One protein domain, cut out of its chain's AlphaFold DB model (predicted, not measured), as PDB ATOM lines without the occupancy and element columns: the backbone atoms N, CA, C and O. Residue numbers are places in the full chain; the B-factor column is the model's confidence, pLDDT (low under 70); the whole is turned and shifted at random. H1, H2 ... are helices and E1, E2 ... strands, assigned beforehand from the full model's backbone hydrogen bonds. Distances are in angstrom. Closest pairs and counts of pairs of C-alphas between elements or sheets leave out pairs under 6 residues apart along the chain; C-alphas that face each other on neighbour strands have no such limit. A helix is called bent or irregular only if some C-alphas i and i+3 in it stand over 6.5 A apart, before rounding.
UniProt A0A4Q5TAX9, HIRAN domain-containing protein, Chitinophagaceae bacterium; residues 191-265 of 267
ATOM      1  N   ASP A 191     236.017 188.939 127.530       42.53
ATOM      2  CA  ASP A 191     235.722 189.478 128.854       42.53
ATOM      3  C   ASP A 191     234.669 188.586 129.542       42.53
ATOM      4  O   ASP A 191     233.586 188.327 129.018       42.53
ATOM      5  N   VAL A 192     235.041 188.062 130.707       44.03
ATOM      6  CA  VAL A 192     234.536 186.836 131.365       44.03
ATOM      7  C   VAL A 192     233.055 186.936 131.814       44.03
ATOM      8  O   VAL A 192     232.473 186.010 132.385       44.03
ATOM      9  N   LEU A 193     232.418 188.081 131.564       35.25
ATOM     10  CA  LEU A 193     231.071 188.426 132.014       35.25
ATOM     11  C   LEU A 193     230.001 188.347 130.914       35.25
ATOM     12  O   LEU A 193     228.827 188.274 131.269       35.25
ATOM     13  N   ASP A 194     230.389 188.276 129.635       44.19
ATOM     14  CA  ASP A 194     229.457 188.206 128.493       44.19
ATOM     15  C   ASP A 194     229.396 186.819 127.826       44.19
ATOM     16  O   ASP A 194     228.673 186.637 126.846       44.19
ATOM     17  N   GLU A 195     230.124 185.826 128.350       63.34
ATOM     18  CA  GLU A 195     230.119 184.460 127.819       63.34
ATOM     19  C   GLU A 195     229.062 183.604 128.543       63.34
ATOM     20  O   GLU A 195     229.223 183.343 129.737       63.34
ATOM     21  N   PRO A 196     227.960 183.179 127.892       65.69
ATOM     22  CA  PRO A 196     226.973 182.282 128.496       65.69
ATOM     23  C   PRO A 196     227.408 180.808 128.492       65.69
ATOM     24  O   PRO A 196     226.884 180.026 129.289       65.69
ATOM     25  N   ASP A 197     228.358 180.411 127.641       84.69
ATOM     26  CA  ASP A 197     228.837 179.030 127.520       84.69
ATOM     27  C   ASP A 197     229.972 178.731 128.521       84.69
ATOM     28  O   ASP A 197     231.058 178.274 128.157       84.69
ATOM     29  N   ARG A 198     229.719 178.985 129.813       85.19
ATOM     30  CA  ARG A 198     230.688 178.777 130.907       85.19
ATOM     31  C   ARG A 198     230.530 177.417 131.552       85.19
ATOM     32  O   ARG A 198     229.412 176.992 131.849       85.19
ATOM     33  N   VAL A 199     231.647 176.772 131.847       90.25
ATOM     34  CA  VAL A 199     231.669 175.441 132.450       90.25
ATOM     35  C   VAL A 199     232.643 175.376 133.612       90.25
ATOM     36  O   VAL A 199     233.664 176.057 133.616       90.25
ATOM     37  N   ILE A 200     232.319 174.549 134.600       89.19
ATOM     38  CA  ILE A 200     233.204 174.224 135.720       89.19
ATOM     39  C   ILE A 200     233.328 172.707 135.824       89.19
ATOM     40  O   ILE A 200     232.319 172.003 135.726       89.19
ATOM     41  N   ASP A 201     234.554 172.216 136.001       93.06
ATOM     42  CA  ASP A 201     234.812 170.805 136.281       93.06
ATOM     43  C   ASP A 201     234.586 170.522 137.769       93.06
ATOM     44  O   ASP A 201     235.352 170.954 138.631       93.06
ATOM     45  N   LEU A 202     233.535 169.765 138.085       91.44
ATOM     46  CA  LEU A 202     233.216 169.371 139.458       91.44
ATOM     47  C   LEU A 202     234.301 168.484 140.078       91.44
ATOM     48  O   LEU A 202     234.453 168.473 141.304       91.44
ATOM     49  N   SER A 203     235.044 167.740 139.256       88.94
ATOM     50  CA  SER A 203     236.105 166.856 139.731       88.94
ATOM     51  C   SER A 203     237.345 167.628 140.199       88.94
ATOM     52  O   SER A 203     238.016 167.186 141.134       88.94
ATOM     53  N   GLY A 204     237.581 168.818 139.633       85.44
ATOM     54  CA  GLY A 204     238.671 169.725 140.002       85.44
ATOM     55  C   GLY A 204     238.409 170.575 141.251       85.44
ATOM     56  O   GLY A 204     239.335 171.166 141.799       85.44
ATOM     57  N   ILE A 205     237.169 170.634 141.745       87.56
ATOM     58  CA  ILE A 205     236.843 171.349 142.986       87.56
ATOM     59  C   ILE A 205     237.200 170.443 144.158       87.56
ATOM     60  O   ILE A 205     236.532 169.432 144.343       87.56
ATOM     61  N   GLU A 206     238.197 170.775 144.981       86.19
ATOM     62  CA  GLU A 206     238.570 169.943 146.140       86.19
ATOM     63  C   GLU A 206     237.582 170.080 147.314       86.19
ATOM     64  O   GLU A 206     237.287 169.097 148.006       86.19
ATOM     65  N   ASP A 207     237.019 171.274 147.518       86.12
ATOM     66  CA  ASP A 207     236.128 171.564 148.641       86.12
ATOM     67  C   ASP A 207     234.724 170.967 148.457       86.12
ATOM     68  O   ASP A 207     234.010 171.249 147.492       86.12
ATOM     69  N   ALA A 208     234.317 170.112 149.400       88.94
ATOM     70  CA  ALA A 208     233.071 169.358 149.311       88.94
ATOM     71  C   ALA A 208     231.813 170.231 149.430       88.94
ATOM     72  O   ALA A 208     230.784 169.882 148.849       88.94
ATOM     73  N   GLU A 209     231.880 171.351 150.155       86.12
ATOM     74  CA  GLU A 209     230.747 172.267 150.286       86.12
ATOM     75  C   GLU A 209     230.513 173.011 148.970       86.12
ATOM     76  O   GLU A 209     229.387 173.040 148.463       86.12
ATOM     77  N   VAL A 210     231.597 173.521 148.378       82.00
ATOM     78  CA  VAL A 210     231.595 174.199 147.077       82.00
ATOM     79  C   VAL A 210     231.119 173.249 145.980       82.00
ATOM     80  O   VAL A 210     230.176 173.558 145.249       82.00
ATOM     81  N   ARG A 211     231.708 172.049 145.902       93.00
ATOM     82  CA  ARG A 211     231.315 171.023 144.924       93.00
ATOM     83  C   ARG A 211     229.836 170.666 145.068       93.00
ATOM     84  O   ARG A 211     229.097 170.664 144.087       93.00
ATOM     85  N   GLY A 212     229.376 170.440 146.302       91.44
ATOM     86  CA  GLY A 212     227.974 170.139 146.595       91.44
ATOM     87  C   GLY A 212     227.020 171.298 146.290       91.44
ATOM     88  O   GLY A 212     225.840 171.076 146.010       91.44
ATOM     89  N   TRP A 213     227.486 172.547 146.331       91.12
ATOM     90  CA  TRP A 213     226.708 173.694 145.875       91.12
ATOM     91  C   TRP A 213     226.511 173.661 144.355       91.12
ATOM     92  O   TRP A 213     225.359 173.678 143.911       91.12
ATOM     93  N   PHE A 214     227.589 173.526 143.573       90.81
ATOM     94  CA  PHE A 214     227.499 173.466 142.108       90.81
ATOM     95  C   PHE A 214     226.697 172.256 141.627       90.81
ATOM     96  O   PHE A 214     225.862 172.385 140.734       90.81
ATOM     97  N   GLU A 215     226.863 171.100 142.264       93.81
ATOM     98  CA  GLU A 215     226.117 169.895 141.912       93.81
ATOM     99  C   GLU A 215     224.608 170.048 142.155       93.81
ATOM    100  O   GLU A 215     223.800 169.705 141.290       93.81
ATOM    101  N   ARG A 216     224.202 170.649 143.283       93.00
ATOM    102  CA  ARG A 216     222.781 170.907 143.573       93.00
ATOM    103  C   ARG A 216     222.137 171.891 142.599       93.00
ATOM    104  O   ARG A 216     220.979 171.698 142.236       93.00
ATOM    105  N   HIS A 217     222.856 172.938 142.194       86.19
ATOM    106  CA  HIS A 217     222.287 174.019 141.380       86.19
ATOM    107  C   HIS A 217     222.424 173.767 139.875       86.19
ATOM    108  O   HIS A 217     221.506 174.093 139.126       86.19
ATOM    109  N   TYR A 218     223.507 173.127 139.427       93.62
ATOM    110  CA  TYR A 218     223.843 172.963 138.006       93.62
ATOM    111  C   TYR A 218     224.050 171.511 137.571       93.62
ATOM    112  O   TYR A 218     224.209 171.269 136.380       93.62
ATOM    113  N   GLY A 219     223.968 170.522 138.468       91.69
ATOM    114  CA  GLY A 219     224.150 169.105 138.114       91.69
ATOM    115  C   GLY A 219     223.178 168.596 137.040       91.69
ATOM    116  O   GLY A 219     223.510 167.699 136.272       91.69
ATOM    117  N   HIS A 220     222.005 169.223 136.910       92.56
ATOM    118  CA  HIS A 220     221.046 168.948 135.834       92.56
ATOM    119  C   HIS A 220     221.507 169.429 134.442       92.56
ATOM    120  O   HIS A 220     220.840 169.150 133.448       92.56
ATOM    121  N   ARG A 221     222.627 170.159 134.365       91.25
ATOM    122  CA  ARG A 221     223.229 170.730 133.150       91.25
ATOM    123  C   ARG A 221     224.629 170.172 132.870       91.25
ATOM    124  O   ARG A 221     225.463 170.879 132.304       91.25
ATOM    125  N   ARG A 222     224.905 168.932 133.290       94.12
ATOM    126  CA  ARG A 222     226.150 168.223 132.950       94.12
ATOM    127  C   ARG A 222     226.323 168.124 131.431       94.12
ATOM    128  O   ARG A 222     225.352 167.871 130.714       94.12
ATOM    129  N   LEU A 223     227.548 168.320 130.958       90.75
ATOM    130  CA  LEU A 223     227.914 168.281 129.543       90.75
ATOM    131  C   LEU A 223     228.864 167.110 129.259       90.75
ATOM    132  O   LEU A 223     229.704 166.771 130.086       90.75
ATOM    133  N   ASP A 224     228.759 166.513 128.069       89.25
ATOM    134  CA  ASP A 224     229.696 165.484 127.589       89.25
ATOM    135  C   ASP A 224     230.937 166.149 126.973       89.25
ATOM    136  O   ASP A 224     231.075 166.284 125.752       89.25
ATOM    137  N   ILE A 225     231.816 166.622 127.855       90.38
ATOM    138  CA  ILE A 225     233.127 167.174 127.516       90.38
ATOM    139  C   ILE A 225     234.196 166.149 127.937       90.38
ATOM    140  O   ILE A 225     234.098 165.600 129.034       90.38
ATOM    141  N   PRO A 226     235.191 165.835 127.084       86.81
ATOM    142  CA  PRO A 226     236.250 164.889 127.435       86.81
ATOM    143  C   PRO A 226     237.036 165.295 128.688       86.81
ATOM    144  O   PRO A 226     237.205 166.478 128.964       86.81
ATOM    145  N   ASP A 227     237.566 164.291 129.389       83.44
ATOM    146  CA  ASP A 227     238.580 164.447 130.441       83.44
ATOM    147  C   ASP A 227     238.164 165.269 131.684       83.44
ATOM    148  O   ASP A 227     239.027 165.785 132.385       83.44
ATOM    149  N   GLY A 228     236.865 165.337 132.012       85.81
ATOM    150  CA  GLY A 228     236.383 165.934 133.269       85.81
ATOM    151  C   GLY A 228     234.878 165.764 133.508       85.81
ATOM    152  O   GLY A 228     234.173 165.162 132.695       85.81
ATOM    153  N   ASP A 229     234.381 166.281 134.635       92.81
ATOM    154  CA  ASP A 229     232.962 166.271 135.013       92.81
ATOM    155  C   ASP A 229     232.378 167.688 134.963       92.81
ATOM    156  O   ASP A 229     232.234 168.374 135.978       92.81
ATOM    157  N   TYR A 230     232.066 168.143 133.752       94.62
ATOM    158  CA  TYR A 230     231.702 169.534 133.506       94.62
ATOM    159  C   TYR A 230     230.202 169.799 133.643       94.62
ATOM    160  O   TYR A 230     229.367 169.087 133.078       94.62
ATOM    161  N   VAL A 231     229.855 170.902 134.311       94.50
ATOM    162  CA  VAL A 231     228.491 171.461 134.333       94.50
ATOM    163  C   VAL A 231     228.443 172.849 133.710       94.50
ATOM    164  O   VAL A 231     229.336 173.664 133.929       94.50
ATOM    165  N   LEU A 232     227.375 173.134 132.958       91.88
ATOM    166  CA  LEU A 232     227.103 174.464 132.411       91.88
ATOM    167  C   LEU A 232     226.570 175.409 133.495       91.88
ATOM    168  O   LEU A 232     225.532 175.140 134.110       91.88
ATOM    169  N   VAL A 233     227.225 176.560 133.643       84.00
ATOM    170  CA  VAL A 233     226.860 177.640 134.568       84.00
ATOM    171  C   VAL A 233     226.582 178.916 133.760       84.00
ATOM    172  O   VAL A 233     227.447 179.777 133.596       84.00
ATOM    173  N   PRO A 234     225.370 179.055 133.195       75.50
ATOM    174  CA  PRO A 234     225.078 180.121 132.241       75.50
ATOM    175  C   PRO A 234     224.852 181.476 132.919       75.50
ATOM    176  O   PRO A 234     224.796 182.502 132.249       75.50
ATOM    177  N   ASP A 235     224.746 181.506 134.247       70.38
ATOM    178  CA  ASP A 235     224.451 182.686 135.054       70.38
ATOM    179  C   ASP A 235     225.588 183.020 136.040       70.38
ATOM    180  O   ASP A 235     226.637 182.377 136.090       70.38
ATOM    181  N   ASN A 236     225.392 184.076 136.829       65.31
ATOM    182  CA  ASN A 236     226.410 184.582 137.750       65.31
ATOM    183  C   ASN A 236     226.686 183.668 138.950       65.31
ATOM    184  O   ASN A 236     227.526 184.017 139.779       65.31
ATOM    185  N   GLY A 237     226.042 182.502 139.055       67.81
ATOM    186  CA  GLY A 237     226.352 181.562 140.121       67.81
ATOM    187  C   GLY A 237     227.756 180.963 140.036       67.81
ATOM    188  O   GLY A 237     228.236 180.453 141.047       67.81
ATOM    189  N   ILE A 238     228.463 181.128 138.908       67.06
ATOM    190  CA  ILE A 238     229.902 180.831 138.792       67.06
ATOM    191  C   ILE A 238     230.737 181.622 139.820       67.06
ATOM    192  O   ILE A 238     231.767 181.146 140.284       67.06
ATOM    193  N   TYR A 239     230.249 182.791 140.253       62.69
ATOM    194  CA  TYR A 239     230.913 183.674 141.214       62.69
ATOM    195  C   TYR A 239     230.407 183.526 142.650       62.69
ATOM    196  O   TYR A 239     230.777 184.325 143.505       62.69
ATOM    197  N   THR A 240     229.558 182.538 142.952       64.31
ATOM    198  CA  THR A 240     229.030 182.366 144.320       64.31
ATOM    199  C   THR A 240     230.153 182.161 145.344       64.31
ATOM    200  O   THR A 240     230.053 182.628 146.477       64.31
ATOM    201  N   HIS A 241     231.269 181.563 144.923       63.00
ATOM    202  CA  HIS A 241     232.516 181.470 145.685       63.00
ATOM    203  C   HIS A 241     233.557 182.456 145.135       63.00
ATOM    204  O   HIS A 241     234.616 182.071 144.651       63.00
ATOM    205  N   MET A 242     233.204 183.745 145.197       45.69
ATOM    206  CA  MET A 242     233.779 184.870 144.436       45.69
ATOM    207  C   MET A 242     235.299 185.082 144.548       45.69
ATOM    208  O   MET A 242     235.852 185.837 143.754       45.69
ATOM    209  N   TYR A 243     235.965 184.458 145.518       46.31
ATOM    210  CA  TYR A 243     237.406 184.613 145.761       46.31
ATOM    211  C   TYR A 243     238.250 183.441 145.250       46.31
ATOM    212  O   TYR A 243     239.473 183.507 145.280       46.31
ATOM    213  N   ASN A 244     237.599 182.387 144.764       58.56
ATOM    214  CA  ASN A 244     238.225 181.093 144.545       58.56
ATOM    215  C   ASN A 244     237.943 180.559 143.137       58.56
ATOM    216  O   ASN A 244     238.037 179.354 142.947       58.56
ATOM    217  N   VAL A 245     237.503 181.406 142.193       58.53
ATOM    218  CA  VAL A 245     237.104 180.996 140.834       58.53
ATOM    219  C   VAL A 245     237.598 181.984 139.765       58.53
ATOM    220  O   VAL A 245     237.266 183.164 139.834       58.53
ATOM    221  N   ASP A 246     238.351 181.495 138.771       59.12
ATOM    222  CA  ASP A 246     238.988 182.241 137.661       59.12
ATOM    223  C   ASP A 246     238.846 181.429 136.371       59.12
ATOM    224  O   ASP A 246     238.720 180.202 136.396       59.12
ATOM    225  N   SER A 247     238.894 182.111 135.226       68.12
ATOM    226  CA  SER A 247     238.899 181.455 133.921       68.12
ATOM    227  C   SER A 247     240.244 180.780 133.634       68.12
ATOM    228  O   SER A 247     241.308 181.384 133.773       68.12
ATOM    229  N   ILE A 248     240.188 179.525 133.189       74.44
ATOM    230  CA  ILE A 248     241.364 178.731 132.812       74.44
ATOM    231  C   ILE A 248     241.620 178.856 131.306       74.44
ATOM    232  O   ILE A 248     242.746 179.108 130.878       74.44
ATOM    233  N   GLY A 249     240.577 178.693 130.488       74.19
ATOM    234  CA  GLY A 249     240.704 178.702 129.033       74.19
ATOM    235  C   GLY A 249     239.514 178.080 128.311       74.19
ATOM    236  O   GLY A 249     238.493 177.757 128.909       74.19
ATOM    237  N   TRP A 250     239.638 177.935 126.993       82.50
ATOM    238  CA  TRP A 250     238.598 177.344 126.152       82.50
ATOM    239  C   TRP A 250     238.765 175.832 126.019       82.50
ATOM    240  O   TRP A 250     239.806 175.362 125.553       82.50
ATOM    241  N   ILE A 251     237.701 175.087 126.298       86.25
ATOM    242  CA  ILE A 251     237.611 173.644 126.056       86.25
ATOM    243  C   ILE A 251     236.580 173.344 124.969       86.25
ATOM    244  O   ILE A 251     235.781 174.205 124.599       86.25
ATOM    245  N   LYS A 252     236.619 172.133 124.405       90.50
ATOM    246  CA  LYS A 252     235.685 171.708 123.355       90.50
ATOM    247  C   LYS A 252     234.965 170.434 123.749       90.50
ATOM    248  O   LYS A 252     235.597 169.487 124.205       90.50
ATOM    249  N   ASP A 253     233.665 170.394 123.491       89.38
ATOM    250  CA  ASP A 253     232.923 169.139 123.556       89.38
ATOM    251  C   ASP A 253     233.203 168.246 122.331       89.38
ATOM    252  O   ASP A 253     233.905 168.628 121.387       89.38
ATOM    253  N   ARG A 254     232.624 167.039 122.321       86.44
ATOM    254  CA  ARG A 254     232.785 166.076 121.215       86.44
ATOM    255  C   ARG A 254     232.252 166.575 119.868       86.44
ATOM    256  O   ARG A 254     232.670 166.064 118.832       86.44
ATOM    257  N   SER A 255     231.335 167.542 119.870       87.00
ATOM    258  CA  SER A 255     230.812 168.175 118.654       87.00
ATOM    259  C   SER A 255     231.721 169.294 118.134       87.00
ATOM    260  O   SER A 255     231.539 169.777 117.018       87.00
ATOM    261  N   GLY A 256     232.727 169.682 118.923       85.44
ATOM    262  CA  GLY A 256     233.647 170.768 118.621       85.44
ATOM    263  C   GLY A 256     233.149 172.144 119.065       85.44
ATOM    264  O   GLY A 256     233.828 173.130 118.764       85.44
ATOM    265  N   LYS A 257     232.012 172.235 119.777       87.56
ATOM    266  CA  LYS A 257     231.547 173.493 120.374       87.56
ATOM    267  C   LYS A 257     232.486 173.884 121.515       87.56
ATOM    268  O   LYS A 257     232.920 173.031 122.289       87.56
ATOM    269  N   LYS A 258     232.815 175.175 121.577       88.19
ATOM    270  CA  LYS A 258     233.705 175.756 122.583       88.19
ATOM    271  C   LYS A 258     232.935 176.156 123.838       88.19
ATOM    272  O   LYS A 258     231.814 176.642 123.734       88.19
ATOM    273  N   TRP A 259     233.577 175.974 124.983       87.12
ATOM    274  CA  TRP A 259     233.081 176.329 126.307       87.12
ATOM    275  C   TRP A 259     234.205 176.998 127.099       87.12
ATOM    276  O   TRP A 259     235.355 176.565 127.005       87.12
ATOM    277  N   LEU A 260     233.895 178.055 127.847       84.50
ATOM    278  CA  LEU A 260     234.870 178.746 128.685       84.50
ATOM    279  C   LEU A 260     234.944 178.065 130.052       84.50
ATOM    280  O   LEU A 260     233.982 178.096 130.819       84.50
ATOM    281  N   GLU A 261     236.081 177.451 130.350       86.00
ATOM    282  CA  GLU A 261     236.327 176.748 131.602       86.00
ATOM    283  C   GLU A 261     236.719 177.711 132.724       86.00
ATOM    284  O   GLU A 261     237.573 178.588 132.548       86.00
ATOM    285  N   PHE A 262     236.130 177.493 133.897       79.81
ATOM    286  CA  PHE A 262     236.516 178.120 135.151       79.81
ATOM    287  C   PHE A 262     237.045 177.077 136.126       79.81
ATOM    288  O   PHE A 262     236.445 176.017 136.305       79.81
ATOM    289  N   GLY A 263     238.152 177.411 136.779       76.88
ATOM    290  CA  GLY A 263     238.781 176.599 137.812       76.88
ATOM    291  C   GLY A 263     238.434 177.098 139.195       76.88
ATOM    292  O   GLY A 263     238.232 178.297 139.372       76.88
ATOM    293  N   TRP A 264     238.420 176.191 140.171       79.94
ATOM    294  CA  TRP A 264     238.321 176.542 141.583       79.94
ATOM    295  C   TRP A 264     239.637 176.252 142.317       79.94
ATOM    296  O   TRP A 264     240.248 175.214 142.069       79.94
ATOM    297  N   TRP A 265     240.060 177.117 143.242       67.31
ATOM    298  CA  TRP A 265     241.214 176.861 144.123       67.31
ATOM    299  C   TRP A 265     240.910 177.176 145.586       67.31
ATOM    300  O   TRP A 265     240.013 177.948 145.915       67.31
TER     301      TRP A 265
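This is residues 191 to 265 of the 267 residues of the protein "HIRAN domain-containing protein" of Chitinophagaceae bacterium (UniProt A0A4Q5TAX9). What is the main picture? A strongly twisted four-stranded sheet, with the long hairpin E3 and E4 on one side and the short E1 and E2 on the other, has helix H1 packed over E2 and E1, while short H2 only grazes it. What is it made of? The printed part has 75 residues with two named helices and four named strands, along the chain E1, H1, E2, H2, E3, E4; the class is mixed. The sheet runs E2, E1, E4, E3, mixed. How large is it? It is compact and rounded, with a radius of gyration of the C-alphas of 11.2 A and spans of 32 by 24 by 19 A.

How do the strands pair? E1, residues 198 to 201, is parallel to E4, residues 258 to 264, with N 199 and O 260 within hydrogen-bond range at 2.9 A. E3, residues 245 to 252, forms an antiparallel hairpin with E4, with N 261 and O 249 at 2.8 A. E2, residues 230 to 232, is antiparallel to E1, with N 231 and O 200 at 3.0 A. Where are the helices? H1, residues 208 to 221, is on the sheet in two layers, a helix on one face, at a height over the sheet of 9.5 A; its closest C-alphas to E2 are those of Arg 221 and Leu 232, 5.4 A. H2, residues 236 to 239, only grazes the sheet and lies between E2 and E3 in a split strand-helix-strand unit, two same-way strands with E1 and E4 between them and a right-handed crossover. What do their backbones show? In H1, 8 of 10 O i to N i+4 pairs are within hydrogen-bond range; H2 is too short for such a pair.

Where do the strands lie? E1 begins at C-alpha 198 (230.688, 178.777, 130.907), and E4, 19.6 A long, ends at C-alpha 264 (238.321, 176.542, 141.583). E3, 19.8 A long, bends by 60 degrees at residue 249. How long is H1? It measures 19.0 A and is irregular, with C-alphas 217 and 220 at 7.6 A.

Is it continuous? The printed part has no cut, and no link is long. Where is confidence low? Residues 191 to 196, 236 to 247 and 265 have pLDDT under 70.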